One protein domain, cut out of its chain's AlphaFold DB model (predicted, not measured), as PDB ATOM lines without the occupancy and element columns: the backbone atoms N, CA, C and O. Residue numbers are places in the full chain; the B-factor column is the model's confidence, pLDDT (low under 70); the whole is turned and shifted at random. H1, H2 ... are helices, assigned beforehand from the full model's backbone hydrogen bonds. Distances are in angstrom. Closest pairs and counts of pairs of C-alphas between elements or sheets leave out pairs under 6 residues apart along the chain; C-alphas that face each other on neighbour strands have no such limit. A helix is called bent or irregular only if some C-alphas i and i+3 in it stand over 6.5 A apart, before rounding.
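This is residues 2 to 98 of the 362 residues of an uncharacterized protein of Crocosphaera watsonii WH 0005 (UniProt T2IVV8). Three helices, H2, H4 and the first part of H5, pack crosswise into a small core, with short H3 near the last residues of H2. H5 runs on past this core, and its end, residues 93 to 98, sticks out; at the opposite end of the length, a long link leads from H2 to H1, which packs on no helix. The 97 printed residues include five named helices, H1 to H5 in chain order, and no named strand: the class is all helix. The whole is only just loose, close to extended, with a radius of gyration of the C-alphas of 18.7 A and spans of 67 by 28 by 20 A.

H1, residues 2 to 12, begins at C-alpha 2 (142.479, 240.810, 210.587) and is 15.2 A long. H2, residues 27 to 41, measures 21.3 A and is irregular: C-alphas 28 and 31 are 7.1 A apart. H3 is residues 47 to 50, 5.3 A, and H4 residues 54 to 65, 16.5 A. H5, residues 74 to 96, measures 32.6 A and ends at C-alpha 96 (187.555, 242.815, 231.703).

H2 is the hub. Its residues 27 to 31 touch H4, opposite ways at a steep tilt of 46 degrees; the closest C-alphas, of Pro 31 and Leu 57, are 5.4 A apart. H5 touches H2 with residues 74 to 78 alone, the same way at a steep tilt of 57 degrees; the closest C-alphas are Ala 34 and Leu 78, 6.5 A. H4 and H5 form a helical hairpin and touch, closest at C-alphas 57 and 81, 7.4 A, at a steep tilt of 43 degrees. H2 and H3 only just touch, with 3 pairs of C-alphas within 8 A, the closest Lys 35 and Cys 47 at 6.0 A. H1 is apart from H2, H3, H4 and H5. In H4 and H5 every O i to N i+4 pair is within hydrogen-bond range; H1 has 6 of 7, H2 9 of 11, and H3 is too short for such a pair.

The C-alphas farthest apart, of Ile 16 and Asn 98, are 67.9 A apart. The printed part has no cut. The link from H1 to H2, residues 13 to 26, is long. Residues 2 to 23 have pLDDT under 70; the mean of the printed part is 80.1.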
ATOM      1  N   GLN A   2     143.753 240.717 209.843       42.06
ATOM      2  CA  GLN A   2     142.479 240.810 210.587       42.06
ATOM      3  C   GLN A   2     141.213 240.776 209.709       42.06
ATOM      4  O   GLN A   2     140.241 240.132 210.092       42.06
ATOM      5  N   GLU A   3     141.209 241.413 208.532       49.03
ATOM      6  CA  GLU A   3     140.052 241.336 207.618       49.03
ATOM      7  C   GLU A   3     139.843 239.929 207.048       49.03
ATOM      8  O   GLU A   3     138.715 239.448 206.972       49.03
ATOM      9  N   PHE A   4     140.937 239.225 206.754       49.75
ATOM     10  CA  PHE A   4     140.902 237.838 206.290       49.75
ATOM     11  C   PHE A   4     140.450 236.878 207.407       49.75
ATOM     12  O   PHE A   4     139.677 235.960 207.177       49.75
ATOM     13  N   ALA A   5     140.850 237.120 208.659       51.94
ATOM     14  CA  ALA A   5     140.348 236.351 209.799       51.94
ATOM     15  C   ALA A   5     138.863 236.641 210.102       51.94
ATOM     16  O   ALA A   5     138.135 235.737 210.505       51.94
ATOM     17  N   LYS A   6     138.380 237.873 209.877       54.47
ATOM     18  CA  LYS A   6     136.951 238.223 209.992       54.47
ATOM     19  C   LYS A   6     136.096 237.533 208.924       54.47
ATOM     20  O   LYS A   6     134.992 237.083 209.244       54.47
ATOM     21  N   SER A   7     136.597 237.394 207.694       55.75
ATOM     22  CA  SER A   7     135.863 236.696 206.629       55.75
ATOM     23  C   SER A   7     135.693 235.199 206.925       55.75
ATOM     24  O   SER A   7     134.606 234.671 206.713       55.75
ATOM     25  N   PHE A   8     136.691 234.547 207.533       51.62
ATOM     26  CA  PHE A   8     136.600 233.147 207.986       51.62
ATOM     27  C   PHE A   8     135.853 232.963 209.322       51.62
ATOM     28  O   PHE A   8     135.146 231.978 209.527       51.62
ATOM     29  N   SER A   9     135.967 233.920 210.248       47.12
ATOM     30  CA  SER A   9     135.266 233.878 211.541       47.12
ATOM     31  C   SER A   9     133.747 233.980 211.376       47.12
ATOM     32  O   SER A   9     132.999 233.263 212.036       47.12
ATOM     33  N   SER A  10     133.287 234.796 210.422       48.97
ATOM     34  CA  SER A  10     131.860 234.942 210.101       48.97
ATOM     35  C   SER A  10     131.234 233.727 209.402       48.97
ATOM     36  O   SER A  10     130.008 233.664 209.304       48.97
ATOM     37  N   THR A  11     132.049 232.763 208.954       52.53
ATOM     38  CA  THR A  11     131.599 231.485 208.379       52.53
ATOM     39  C   THR A  11     131.614 230.327 209.384       52.53
ATOM     40  O   THR A  11     130.823 229.406 209.219       52.53
ATOM     41  N   MET A  12     132.445 230.366 210.439       49.84
ATOM     42  CA  MET A  12     132.550 229.275 211.433       49.84
ATOM     43  C   MET A  12     132.043 229.600 212.849       49.84
ATOM     44  O   MET A  12     131.754 228.674 213.605       49.84
ATOM     45  N   PHE A  13     131.888 230.871 213.238       54.22
ATOM     46  CA  PHE A  13     131.442 231.249 214.585       54.22
ATOM     47  C   PHE A  13     130.127 232.041 214.553       54.22
ATOM     48  O   PHE A  13     129.936 232.965 213.763       54.22
ATOM     49  N   HIS A  14     129.192 231.676 215.437       51.78
ATOM     50  CA  HIS A  14     127.871 232.305 215.556       51.78
ATOM     51  C   HIS A  14     128.003 233.820 215.814       51.78
ATOM     52  O   HIS A  14     128.655 234.222 216.778       51.78
ATOM     53  N   ARG A  15     127.310 234.655 215.020       56.19
ATOM     54  CA  ARG A  15     127.344 236.142 215.059       56.19
ATOM     55  C   ARG A  15     127.048 236.792 216.424       56.19
ATOM     56  O   ARG A  15     127.237 237.990 216.578       56.19
ATOM     57  N   ILE A  16     126.556 236.019 217.393       56.72
ATOM     58  CA  ILE A  16     126.122 236.484 218.718       56.72
ATOM     59  C   ILE A  16     127.276 236.433 219.738       56.72
ATOM     60  O   ILE A  16     127.173 237.013 220.816       56.72
ATOM     61  N   ARG A  17     128.400 235.764 219.433       57.34
ATOM     62  CA  ARG A  17     129.527 235.697 220.374       57.34
ATOM     63  C   ARG A  17     130.435 236.926 220.241       57.34
ATOM     64  O   ARG A  17     130.908 237.196 219.137       57.34
ATOM     65  N   PRO A  18     130.712 237.656 221.339       58.16
ATOM     66  CA  PRO A  18     131.624 238.791 221.308       58.16
ATOM     67  C   PRO A  18     133.019 238.330 220.874       58.16
ATOM     68  O   PRO A  18     133.612 237.436 221.478       58.16
ATOM     69  N   ALA A  19     133.537 238.938 219.809       63.72
ATOM     70  CA  ALA A  19     134.916 238.748 219.390       63.72
ATOM     71  C   ALA A  19     135.826 239.559 220.319       63.72
ATOM     72  O   ALA A  19     135.745 240.787 220.363       63.72
ATOM     73  N   ILE A  20     136.696 238.876 221.062       61.56
ATOM     74  CA  ILE A  20     137.743 239.530 221.846       61.56
ATOM     75  C   ILE A  20     138.931 239.762 220.912       61.56
ATOM     76  O   ILE A  20     139.604 238.817 220.500       61.56
ATOM     77  N   ASN A  21     139.193 241.023 220.572       61.25
ATOM     78  CA  ASN A  21     140.424 241.396 219.884       61.25
ATOM     79  C   ASN A  21     141.561 241.411 220.907       61.25
ATOM     80  O   ASN A  21     141.744 242.387 221.630       61.25
ATOM     81  N   PHE A  22     142.319 240.321 220.982       65.56
ATOM     82  CA  PHE A  22     143.539 240.295 221.777       65.56
ATOM     83  C   PHE A  22     144.633 241.087 221.051       65.56
ATOM     84  O   PHE A  22     145.256 240.593 220.116       65.56
ATOM     85  N   THR A  23     144.850 242.334 221.468       68.69
ATOM     86  CA  THR A  23     145.899 243.220 220.929       68.69
ATOM     87  C   THR A  23     147.222 243.101 221.685       68.69
ATOM     88  O   THR A  23     148.156 243.847 221.409       68.69
ATOM     89  N   GLY A  24     147.307 242.175 222.646       76.25
ATOM     90  CA  GLY A  24     148.403 242.130 223.605       76.25
ATOM     91  C   GLY A  24     148.388 243.329 224.566       76.25
ATOM     92  O   GLY A  24     147.441 244.123 224.560       76.25
ATOM     93  N   PRO A  25     149.413 243.445 225.427       87.69
ATOM     94  CA  PRO A  25     149.561 244.600 226.301       87.69
ATOM     95  C   PRO A  25     149.815 245.879 225.483       87.69
ATOM     96  O   PRO A  25     150.404 245.801 224.401       87.69
ATOM     97  N   PRO A  26     149.409 247.056 225.987       90.12
ATOM     98  CA  PRO A  26     149.742 248.327 225.353       90.12
ATOM     99  C   PRO A  26     151.260 248.559 225.362       90.12
ATOM    100  O   PRO A  26     151.958 248.120 226.279       90.12
ATOM    101  N   LEU A  27     151.769 249.267 224.349       90.44
ATOM    102  CA  LEU A  27     153.205 249.521 224.173       90.44
ATOM    103  C   LEU A  27     153.835 250.237 225.383       90.44
ATOM    104  O   LEU A  27     154.976 249.957 225.741       90.44
ATOM    105  N   ASP A  28     153.075 251.099 226.060       92.56
ATOM    106  CA  ASP A  28     153.506 251.789 227.284       92.56
ATOM    107  C   ASP A  28     153.854 250.839 228.439       92.56
ATOM    108  O   ASP A  28     154.688 251.171 229.279       92.56
ATOM    109  N   GLU A  29     153.287 249.629 228.460       93.69
ATOM    110  CA  GLU A  29     153.581 248.627 229.490       93.69
ATOM    111  C   GLU A  29     154.830 247.795 229.177       93.69
ATOM    112  O   GLU A  29     155.304 247.051 230.037       93.69
ATOM    113  N   TYR A  30     155.406 247.903 227.976       95.12
ATOM    114  CA  TYR A  30     156.517 247.045 227.552       95.12
ATOM    115  C   TYR A  30     157.751 247.178 228.459       95.12
ATOM    116  O   TYR A  30     158.247 246.141 228.914       95.12
ATOM    117  N   PRO A  31     158.217 248.395 228.821       95.81
ATOM    118  CA  PRO A  31     159.310 248.552 229.779       95.81
ATOM    119  C   PRO A  31     159.024 247.891 231.135       95.81
ATOM    120  O   PRO A  31     159.894 247.252 231.726       95.81
ATOM    121  N   ASN A  32     157.795 248.016 231.641       95.12
ATOM    122  CA  ASN A  32     157.393 247.452 232.929       95.12
ATOM    123  C   ASN A  32     157.358 245.918 232.885       95.12
ATOM    124  O   ASN A  32     157.894 245.251 233.774       95.12
ATOM    125  N   ILE A  33     156.783 245.356 231.819       94.00
ATOM    126  CA  ILE A  33     156.757 243.913 231.567       94.00
ATOM    127  C   ILE A  33     158.181 243.372 231.476       94.00
ATOM    128  O   ILE A  33     158.484 242.375 232.126       94.00
ATOM    129  N   ALA A  34     159.073 244.040 230.742       94.50
ATOM    130  CA  ALA A  34     160.475 243.650 230.638       94.50
ATOM    131  C   ALA A  34     161.183 243.620 231.997       94.50
ATOM    132  O   ALA A  34     161.784 242.606 232.349       94.50
ATOM    133  N   LYS A  35     161.056 244.683 232.801       94.25
ATOM    134  CA  LYS A  35     161.637 244.741 234.155       94.25
ATOM    135  C   LYS A  35     161.145 243.597 235.035       94.25
ATOM    136  O   LYS A  35     161.952 242.927 235.674       94.25
ATOM    137  N   LYS A  36     159.831 243.357 235.048       93.06
ATOM    138  CA  LYS A  36     159.218 242.269 235.822       93.06
ATOM    139  C   LYS A  36     159.645 240.897 235.312       93.06
ATOM    140  O   LYS A  36     159.884 240.014 236.122       93.06
ATOM    141  N   THR A  37     159.778 240.737 233.998       92.25
ATOM    142  CA  THR A  37     160.244 239.499 233.361       92.25
ATOM    143  C   THR A  37     161.680 239.194 233.776       92.25
ATOM    144  O   THR A  37     161.946 238.102 234.266       92.25
ATOM    145  N   ILE A  38     162.589 240.169 233.671       91.50
ATOM    146  CA  ILE A  38     163.980 240.019 234.124       91.50
ATOM    147  C   ILE A  38     164.007 239.645 235.608       91.50
ATOM    148  O   ILE A  38     164.621 238.649 235.970       91.50
ATOM    149  N   MET A  39     163.278 240.379 236.446       89.69
ATOM    150  CA  MET A  39     163.222 240.121 237.883       89.69
ATOM    151  C   MET A  39     162.685 238.725 238.216       89.69
ATOM    152  O   MET A  39     163.256 238.033 239.053       89.69
ATOM    153  N   PHE A  40     161.618 238.286 237.545       90.12
ATOM    154  CA  PHE A  40     160.995 236.985 237.777       90.12
ATOM    155  C   PHE A  40     161.916 235.822 237.391       90.12
ATOM    156  O   PHE A  40     162.058 234.875 238.157       90.12
ATOM    157  N   PHE A  41     162.570 235.902 236.230       89.94
ATOM    158  CA  PHE A  41     163.431 234.824 235.732       89.94
ATOM    159  C   PHE A  41     164.856 234.841 236.302       89.94
ATOM    160  O   PHE A  41     165.619 233.922 236.021       89.94
ATOM    161  N   ASN A  42     165.224 235.852 237.096       86.75
ATOM    162  CA  ASN A  42     166.571 236.003 237.651       86.75
ATOM    163  C   ASN A  42     166.558 236.210 239.173       86.75
ATOM    164  O   ASN A  42     167.270 237.071 239.678       86.75
ATOM    165  N   GLU A  43     165.737 235.450 239.904       84.75
ATOM    166  CA  GLU A  43     165.760 235.409 241.382       84.75
ATOM    167  C   GLU A  43     165.579 236.789 242.049       84.75
ATOM    168  O   GLU A  43     166.168 237.093 243.082       84.75
ATOM    169  N   GLY A  44     164.773 237.663 241.446       81.38
ATOM    170  CA  GLY A  44     164.537 239.010 241.964       81.38
ATOM    171  C   GLY A  44     165.561 240.060 241.521       81.38
ATOM    172  O   GLY A  44     165.433 241.223 241.913       81.38
ATOM    173  N   LYS A  45     166.546 239.706 240.686       83.50
ATOM    174  CA  LYS A  45     167.560 240.650 240.191       83.50
ATOM    175  C   LYS A  45     166.956 241.705 239.280       83.50
ATOM    176  O   LYS A  45     166.187 241.421 238.363       83.50
ATOM    177  N   SER A  46     167.333 242.952 239.521       86.69
ATOM    178  CA  SER A  46     166.862 244.081 238.723       86.69
ATOM    179  C   SER A  46     167.580 244.158 237.373       86.69
ATOM    180  O   SER A  46     168.702 243.682 237.226       86.69
ATOM    181  N   CYS A  47     166.968 244.822 236.386       86.75
ATOM    182  CA  CYS A  47     167.577 245.010 235.064       86.75
ATOM    183  C   CYS A  47     168.935 245.741 235.111       86.75
ATOM    184  O   CYS A  47     169.815 245.433 234.312       86.75
ATOM    185  N   TYR A  48     169.151 246.622 236.093       87.56
ATOM    186  CA  TYR A  48     170.409 247.360 236.272       87.56
ATOM    187  C   TYR A  48     171.608 246.442 236.547       87.56
ATOM    188  O   TYR A  48     172.737 246.762 236.183       87.56
ATOM    189  N   GLU A  49     171.374 245.264 237.129       81.56
ATOM    190  CA  GLU A  49     172.417 244.257 237.373       81.56
ATOM    191  C   GLU A  49     172.917 243.612 236.079       81.56
ATOM    192  O   GLU A  49     174.033 243.098 236.017       81.56
ATOM    193  N   PHE A  50     172.109 243.703 235.025       84.81
ATOM    194  CA  PHE A  50     172.408 243.223 233.686       84.81
ATOM    195  C   PHE A  50     172.863 244.355 232.759       84.81
ATOM    196  O   PHE A  50     172.800 244.197 231.550       84.81
ATOM    197  N   GLN A  51     173.329 245.494 233.290       84.75
ATOM    198  CA  GLN A  51     173.757 246.645 232.474       84.75
ATOM    199  C   GLN A  51     172.639 247.205 231.574       84.75
ATOM    200  O   GLN A  51     172.900 247.738 230.493       84.75
ATOM    201  N   LEU A  52     171.385 247.074 232.019       88.31
ATOM    202  CA  LEU A  52     170.208 247.644 231.369       88.31
ATOM    203  C   LEU A  52     169.619 248.754 232.243       88.31
ATOM    204  O   LEU A  52     169.370 248.568 233.434       88.31
ATOM    205  N   THR A  53     169.348 249.903 231.639       88.19
ATOM    206  CA  THR A  53     168.834 251.102 232.307       88.19
ATOM    207  C   THR A  53     167.418 251.428 231.851       88.19
ATOM    208  O   THR A  53     166.943 250.946 230.825       88.19
ATOM    209  N   ASP A  54     166.735 252.306 232.584       89.50
ATOM    210  CA  ASP A  54     165.399 252.766 232.190       89.50
ATOM    211  C   ASP A  54     165.400 253.459 230.822       89.50
ATOM    212  O   ASP A  54     164.466 253.280 230.042       89.50
ATOM    213  N   ASN A  55     166.479 254.182 230.509       89.50
ATOM    214  CA  ASN A  55     166.657 254.832 229.215       89.50
ATOM    215  C   ASN A  55     166.752 253.817 228.076       89.50
ATOM    216  O   ASN A  55     166.217 254.072 227.004       89.50
ATOM    217  N   ASP A  56     167.387 252.667 228.296       90.06
ATOM    218  CA  ASP A  56     167.505 251.627 227.270       90.06
ATOM    219  C   ASP A  56     166.139 251.063 226.894       90.06
ATOM    220  O   ASP A  56     165.789 250.959 225.717       90.06
ATOM    221  N   LEU A  57     165.338 250.757 227.915       93.31
ATOM    222  CA  LEU A  57     163.992 250.237 227.738       93.31
ATOM    223  C   LEU A  57     163.098 251.284 227.054       93.31
ATOM    224  O   LEU A  57     162.366 250.954 226.116       93.31
ATOM    225  N   GLU A  58     163.189 252.551 227.460       93.69
ATOM    226  CA  GLU A  58     162.395 253.629 226.865       93.69
ATOM    227  C   GLU A  58     162.837 253.968 225.432       93.69
ATOM    228  O   GLU A  58     162.006 254.221 224.561       93.69
ATOM    229  N   ASN A  59     164.136 253.920 225.135       92.31
ATOM    230  CA  ASN A  59     164.654 254.135 223.784       92.31
ATOM    231  C   ASN A  59     164.223 253.014 222.834       92.31
ATOM    232  O   ASN A  59     163.784 253.296 221.716       92.31
ATOM    233  N   LEU A  60     164.270 251.756 223.288       93.12
ATOM    234  CA  LEU A  60     163.707 250.638 222.533       93.12
ATOM    235  C   LEU A  60     162.209 250.849 222.295       93.12
ATOM    236  O   LEU A  60     161.747 250.678 221.169       93.12
ATOM    237  N   LYS A  61     161.452 251.296 223.307       94.44
ATOM    238  CA  LYS A  61     160.009 251.555 223.181       94.44
ATOM    239  C   LYS A  61     159.728 252.619 222.114       94.44
ATOM    240  O   LYS A  61     158.942 252.363 221.204       94.44
ATOM    241  N   LYS A  62     160.438 253.752 222.140       93.69
ATOM    242  CA  LYS A  62     160.355 254.801 221.102       93.69
ATOM    243  C   LYS A  62     160.696 254.282 219.704       93.69
ATOM    244  O   LYS A  62     160.144 254.744 218.707       93.69
ATOM    245  N   GLY A  63     161.605 253.313 219.605       91.62
ATOM    246  CA  GLY A  63     161.891 252.611 218.354       91.62
ATOM    247  C   GLY A  63     160.691 251.810 217.837       91.62
ATOM    248  O   GLY A  63     160.458 251.769 216.631       91.62
ATOM    249  N   TYR A  64     159.906 251.211 218.735       92.00
ATOM    250  CA  TYR A  64     158.675 250.488 218.402       92.00
ATOM    251  C   TYR A  64     157.506 251.417 218.062       92.00
ATOM    252  O   TYR A  64     156.760 251.095 217.142       92.00
ATOM    253  N   GLU A  65     157.387 252.584 218.699       91.38
ATOM    254  CA  GLU A  65     156.362 253.597 218.371       91.38
ATOM    255  C   GLU A  65     156.414 254.029 216.896       91.38
ATOM    256  O   GLU A  65     155.389 254.332 216.293       91.38
ATOM    257  N   LYS A  66     157.607 253.999 216.287       90.88
ATOM    258  CA  LYS A  66     157.827 254.318 214.866       90.88
ATOM    259  C   LYS A  66     157.482 253.168 213.909       90.88
ATOM    260  O   LYS A  66     157.472 253.370 212.696       90.88
ATOM    261  N   LYS A  67     157.259 251.952 214.418       89.44
ATOM    262  CA  LYS A  67     156.908 250.769 213.614       89.44
ATOM    263  C   LYS A  67     155.391 250.702 213.413       89.44
ATOM    264  O   LYS A  67     154.625 251.175 214.247       89.44
ATOM    265  N   ALA A  68     154.956 250.049 212.333       86.38
ATOM    266  CA  ALA A  68     153.545 249.719 212.125       86.38
ATOM    267  C   ALA A  68     152.985 248.900 213.304       86.38
ATOM    268  O   ALA A  68     153.700 248.068 213.868       86.38
ATOM    269  N   GLN A  69     151.706 249.099 213.641       80.94
ATOM    270  CA  GLN A  69     151.064 248.507 214.824       80.94
ATOM    271  C   GLN A  69     151.140 246.972 214.853       80.94
ATOM    272  O   GLN A  69     151.317 246.368 215.905       80.94
ATOM    273  N   GLU A  70     151.090 246.315 213.694       79.88
ATOM    274  CA  GLU A  70     151.269 244.860 213.568       79.88
ATOM    275  C   GLU A  70     152.650 244.341 214.003       79.88
ATOM    276  O   GLU A  70     152.807 243.146 214.250       79.88
ATOM    277  N   LYS A  71     153.650 245.223 214.111       82.62
ATOM    278  CA  LYS A  71     155.002 244.913 214.596       82.62
ATOM    279  C   LYS A  71     155.175 245.205 216.088       82.62
ATOM    280  O   LYS A  71     156.273 245.040 216.617       82.62
ATOM    281  N   HIS A  72     154.125 245.656 216.777       87.25
ATOM    282  CA  HIS A  72     154.142 245.887 218.223       87.25
ATOM    283  C   HIS A  72     153.938 244.554 218.941       87.25
ATOM    284  O   HIS A  72     152.855 244.242 219.431       87.25
ATOM    285  N   LEU A  73     154.984 243.725 218.941       88.31
ATOM    286  CA  LEU A  73     154.984 242.426 219.603       88.31
ATOM    287  C   LEU A  73     155.912 242.458 220.816       88.31
ATOM    288  O   LEU A  73     157.127 242.600 220.679       88.31
ATOM    289  N   ILE A  74     155.349 242.227 222.006       90.19
ATOM    290  CA  ILE A  74     156.114 242.169 223.264       90.19
ATOM    291  C   ILE A  74     157.255 241.145 223.209       90.19
ATOM    292  O   ILE A  74     158.332 241.382 223.744       90.19
ATOM    293  N   ARG A  75     157.051 240.022 222.512       89.31
ATOM    294  CA  ARG A  75     158.089 239.002 222.314       89.31
ATOM    295  C   ARG A  75     159.315 239.570 221.605       89.31
ATOM    296  O   ARG A  75     160.432 239.241 221.987       89.31
ATOM    297  N   ASP A  76     159.103 240.373 220.572       91.00
ATOM    298  CA  ASP A  76     160.200 240.922 219.779       91.00
ATOM    299  C   ASP A  76     160.904 242.028 220.569       91.00
ATOM    300  O   ASP A  76     162.127 242.059 220.617       91.00
ATOM    301  N   TYR A  77     160.152 242.826 221.334       93.81
ATOM    302  CA  TYR A  77     160.732 243.797 222.262       93.81
ATOM    303  C   TYR A  77     161.637 243.135 223.319       93.81
ATOM    304  O   TYR A  77     162.743 243.604 223.573       93.81
ATOM    305  N   LEU A  78     161.217 242.003 223.899       92.62
ATOM    306  CA  LEU A  78     162.045 241.235 224.841       92.62
ATOM    307  C   LEU A  78     163.288 240.619 224.174       92.62
ATOM    308  O   LEU A  78     164.340 240.544 224.808       92.62
ATOM    309  N   LYS A  79     163.194 240.193 222.905       92.44
ATOM    310  CA  LYS A  79     164.359 239.733 222.128       92.44
ATOM    311  C   LYS A  79     165.351 240.867 221.876       92.44
ATOM    312  O   LYS A  79     166.551 240.649 222.014       92.44
ATOM    313  N   ASP A  80     164.862 242.060 221.557       93.44
ATOM    314  CA  ASP A  80     165.710 243.232 221.330       93.44
ATOM    315  C   ASP A  80     166.414 243.661 222.629       93.44
ATOM    316  O   ASP A  80     167.605 243.959 222.608       93.44
ATOM    317  N   ILE A  81     165.733 243.590 223.784       92.62
ATOM    318  CA  ILE A  81     166.373 243.793 225.099       92.62
ATOM    319  C   ILE A  81     167.486 242.773 225.338       92.62
ATOM    320  O   ILE A  81     168.567 243.136 225.798       92.62
ATOM    321  N   ARG A  82     167.230 241.494 225.046       90.00
ATOM    322  CA  ARG A  82     168.241 240.444 225.191       90.00
ATOM    323  C   ARG A  82     169.443 240.703 224.283       90.00
ATOM    324  O   ARG A  82     170.566 240.568 224.744       90.00
ATOM    325  N   SER A  83     169.201 241.111 223.041       89.94
ATOM    326  CA  SER A  83     170.259 241.412 222.070       89.94
ATOM    327  C   SER A  83     171.115 242.590 222.543       89.94
ATOM    328  O   SER A  83     172.337 242.507 222.527       89.94
ATOM    329  N   LEU A  84     170.475 243.643 223.068       89.19
ATOM    330  CA  LEU A  84     171.165 244.785 223.672       89.19
ATOM    331  C   LEU A  84     172.034 244.369 224.869       89.19
ATOM    332  O   LEU A  84     173.140 244.873 225.059       89.19
ATOM    333  N   TRP A  85     171.528 243.454 225.696       88.19
ATOM    334  CA  TRP A  85     172.283 242.899 226.814       88.19
ATOM    335  C   TRP A  85     173.481 242.056 226.356       88.19
ATOM    336  O   TRP A  85     174.560 242.206 226.933       88.19
ATOM    337  N   GLU A  86     173.305 241.191 225.353       84.62
ATOM    338  CA  GLU A  86     174.363 240.340 224.788       84.62
ATOM    339  C   GLU A  86     175.487 241.199 224.199       84.62
ATOM    340  O   GLU A  86     176.632 241.067 224.624       84.62
ATOM    341  N   GLU A  87     175.152 242.173 223.348       84.19
ATOM    342  CA  GLU A  87     176.112 243.101 222.737       84.19
ATOM    343  C   GLU A  87     176.973 243.817 223.790       84.19
ATOM    344  O   GLU A  87     178.206 243.810 223.727       84.19
ATOM    345  N   ARG A  88     176.335 244.384 224.820       79.69
ATOM    346  CA  ARG A  88     177.053 245.062 225.910       79.69
ATOM    347  C   ARG A  88     177.876 244.105 226.750       79.69
ATOM    348  O   ARG A  88     178.975 244.443 227.183       79.69
ATOM    349  N   THR A  89     177.329 242.933 227.036       78.31
ATOM    350  CA  THR A  89     177.996 241.922 227.853       78.31
ATOM    351  C   THR A  89     179.264 241.432 227.181       78.31
ATOM    352  O   THR A  89     180.297 241.348 227.850       78.31
ATOM    353  N   ASP A  90     179.206 241.146 225.886       78.94
ATOM    354  CA  ASP A  90     180.355 240.694 225.108       78.94
ATOM    355  C   ASP A  90     181.425 241.780 225.053       78.94
ATOM    356  O   ASP A  90     182.601 241.505 225.309       78.94
ATOM    357  N   TYR A  91     181.007 243.031 224.848       74.50
ATOM    358  CA  TYR A  91     181.912 244.170 224.866       74.50
ATOM    359  C   TYR A  91     182.622 244.330 226.220       74.50
ATOM    360  O   TYR A  91     183.852 244.358 226.287       74.50
ATOM    361  N   ILE A  92     181.864 244.395 227.321       76.44
ATOM    362  CA  ILE A  92     182.432 244.559 228.668       76.44
ATOM    363  C   ILE A  92     183.345 243.377 228.999       76.44
ATOM    364  O   ILE A  92     184.419 243.567 229.562       76.44
ATOM    365  N   SER A  93     182.965 242.160 228.610       76.62
ATOM    366  CA  SER A  93     183.807 240.975 228.797       76.62
ATOM    367  C   SER A  93     185.127 241.081 228.024       76.62
ATOM    368  O   SER A  93     186.138 240.558 228.485       76.62
ATOM    369  N   GLY A  94     185.147 241.779 226.885       75.25
ATOM    370  CA  GLY A  94     186.367 242.146 226.167       75.25
ATOM    371  C   GLY A  94     187.298 243.047 226.983       75.25
ATOM    372  O   GLY A  94     188.489 242.759 227.058       75.25
ATOM    373  N   ILE A  95     186.759 244.073 227.654       74.75
ATOM    374  CA  ILE A  95     187.547 244.974 228.518       74.75
ATOM    375  C   ILE A  95     188.099 244.226 229.740       74.75
ATOM    376  O   ILE A  95     189.281 244.321 230.066       74.75
ATOM    377  N   VAL A  96     187.244 243.452 230.412       72.62
ATOM    378  CA  VAL A  96     187.555 242.815 231.703       72.62
ATOM    379  C   VAL A  96     188.634 241.742 231.582       72.62
ATOM    380  O   VAL A  96     189.367 241.513 232.537       72.62
ATOM    381  N   LYS A  97     188.807 241.131 230.402       74.44
ATOM    382  CA  LYS A  97     189.917 240.196 230.140       74.44
ATOM    383  C   LYS A  97     191.297 240.807 230.388       74.44
ATOM    384  O   LYS A  97     192.229 240.067 230.684       74.44
ATOM    385  N   ASN A  98     191.422 242.129 230.276       72.69
ATOM    386  CA  ASN A  98     192.681 242.837 230.485       72.69
ATOM    387  C   ASN A  98     192.882 243.272 231.944       72.69
ATOM    388  O   ASN A  98     193.970 243.723 232.295       72.69
TER     389      ASN A  98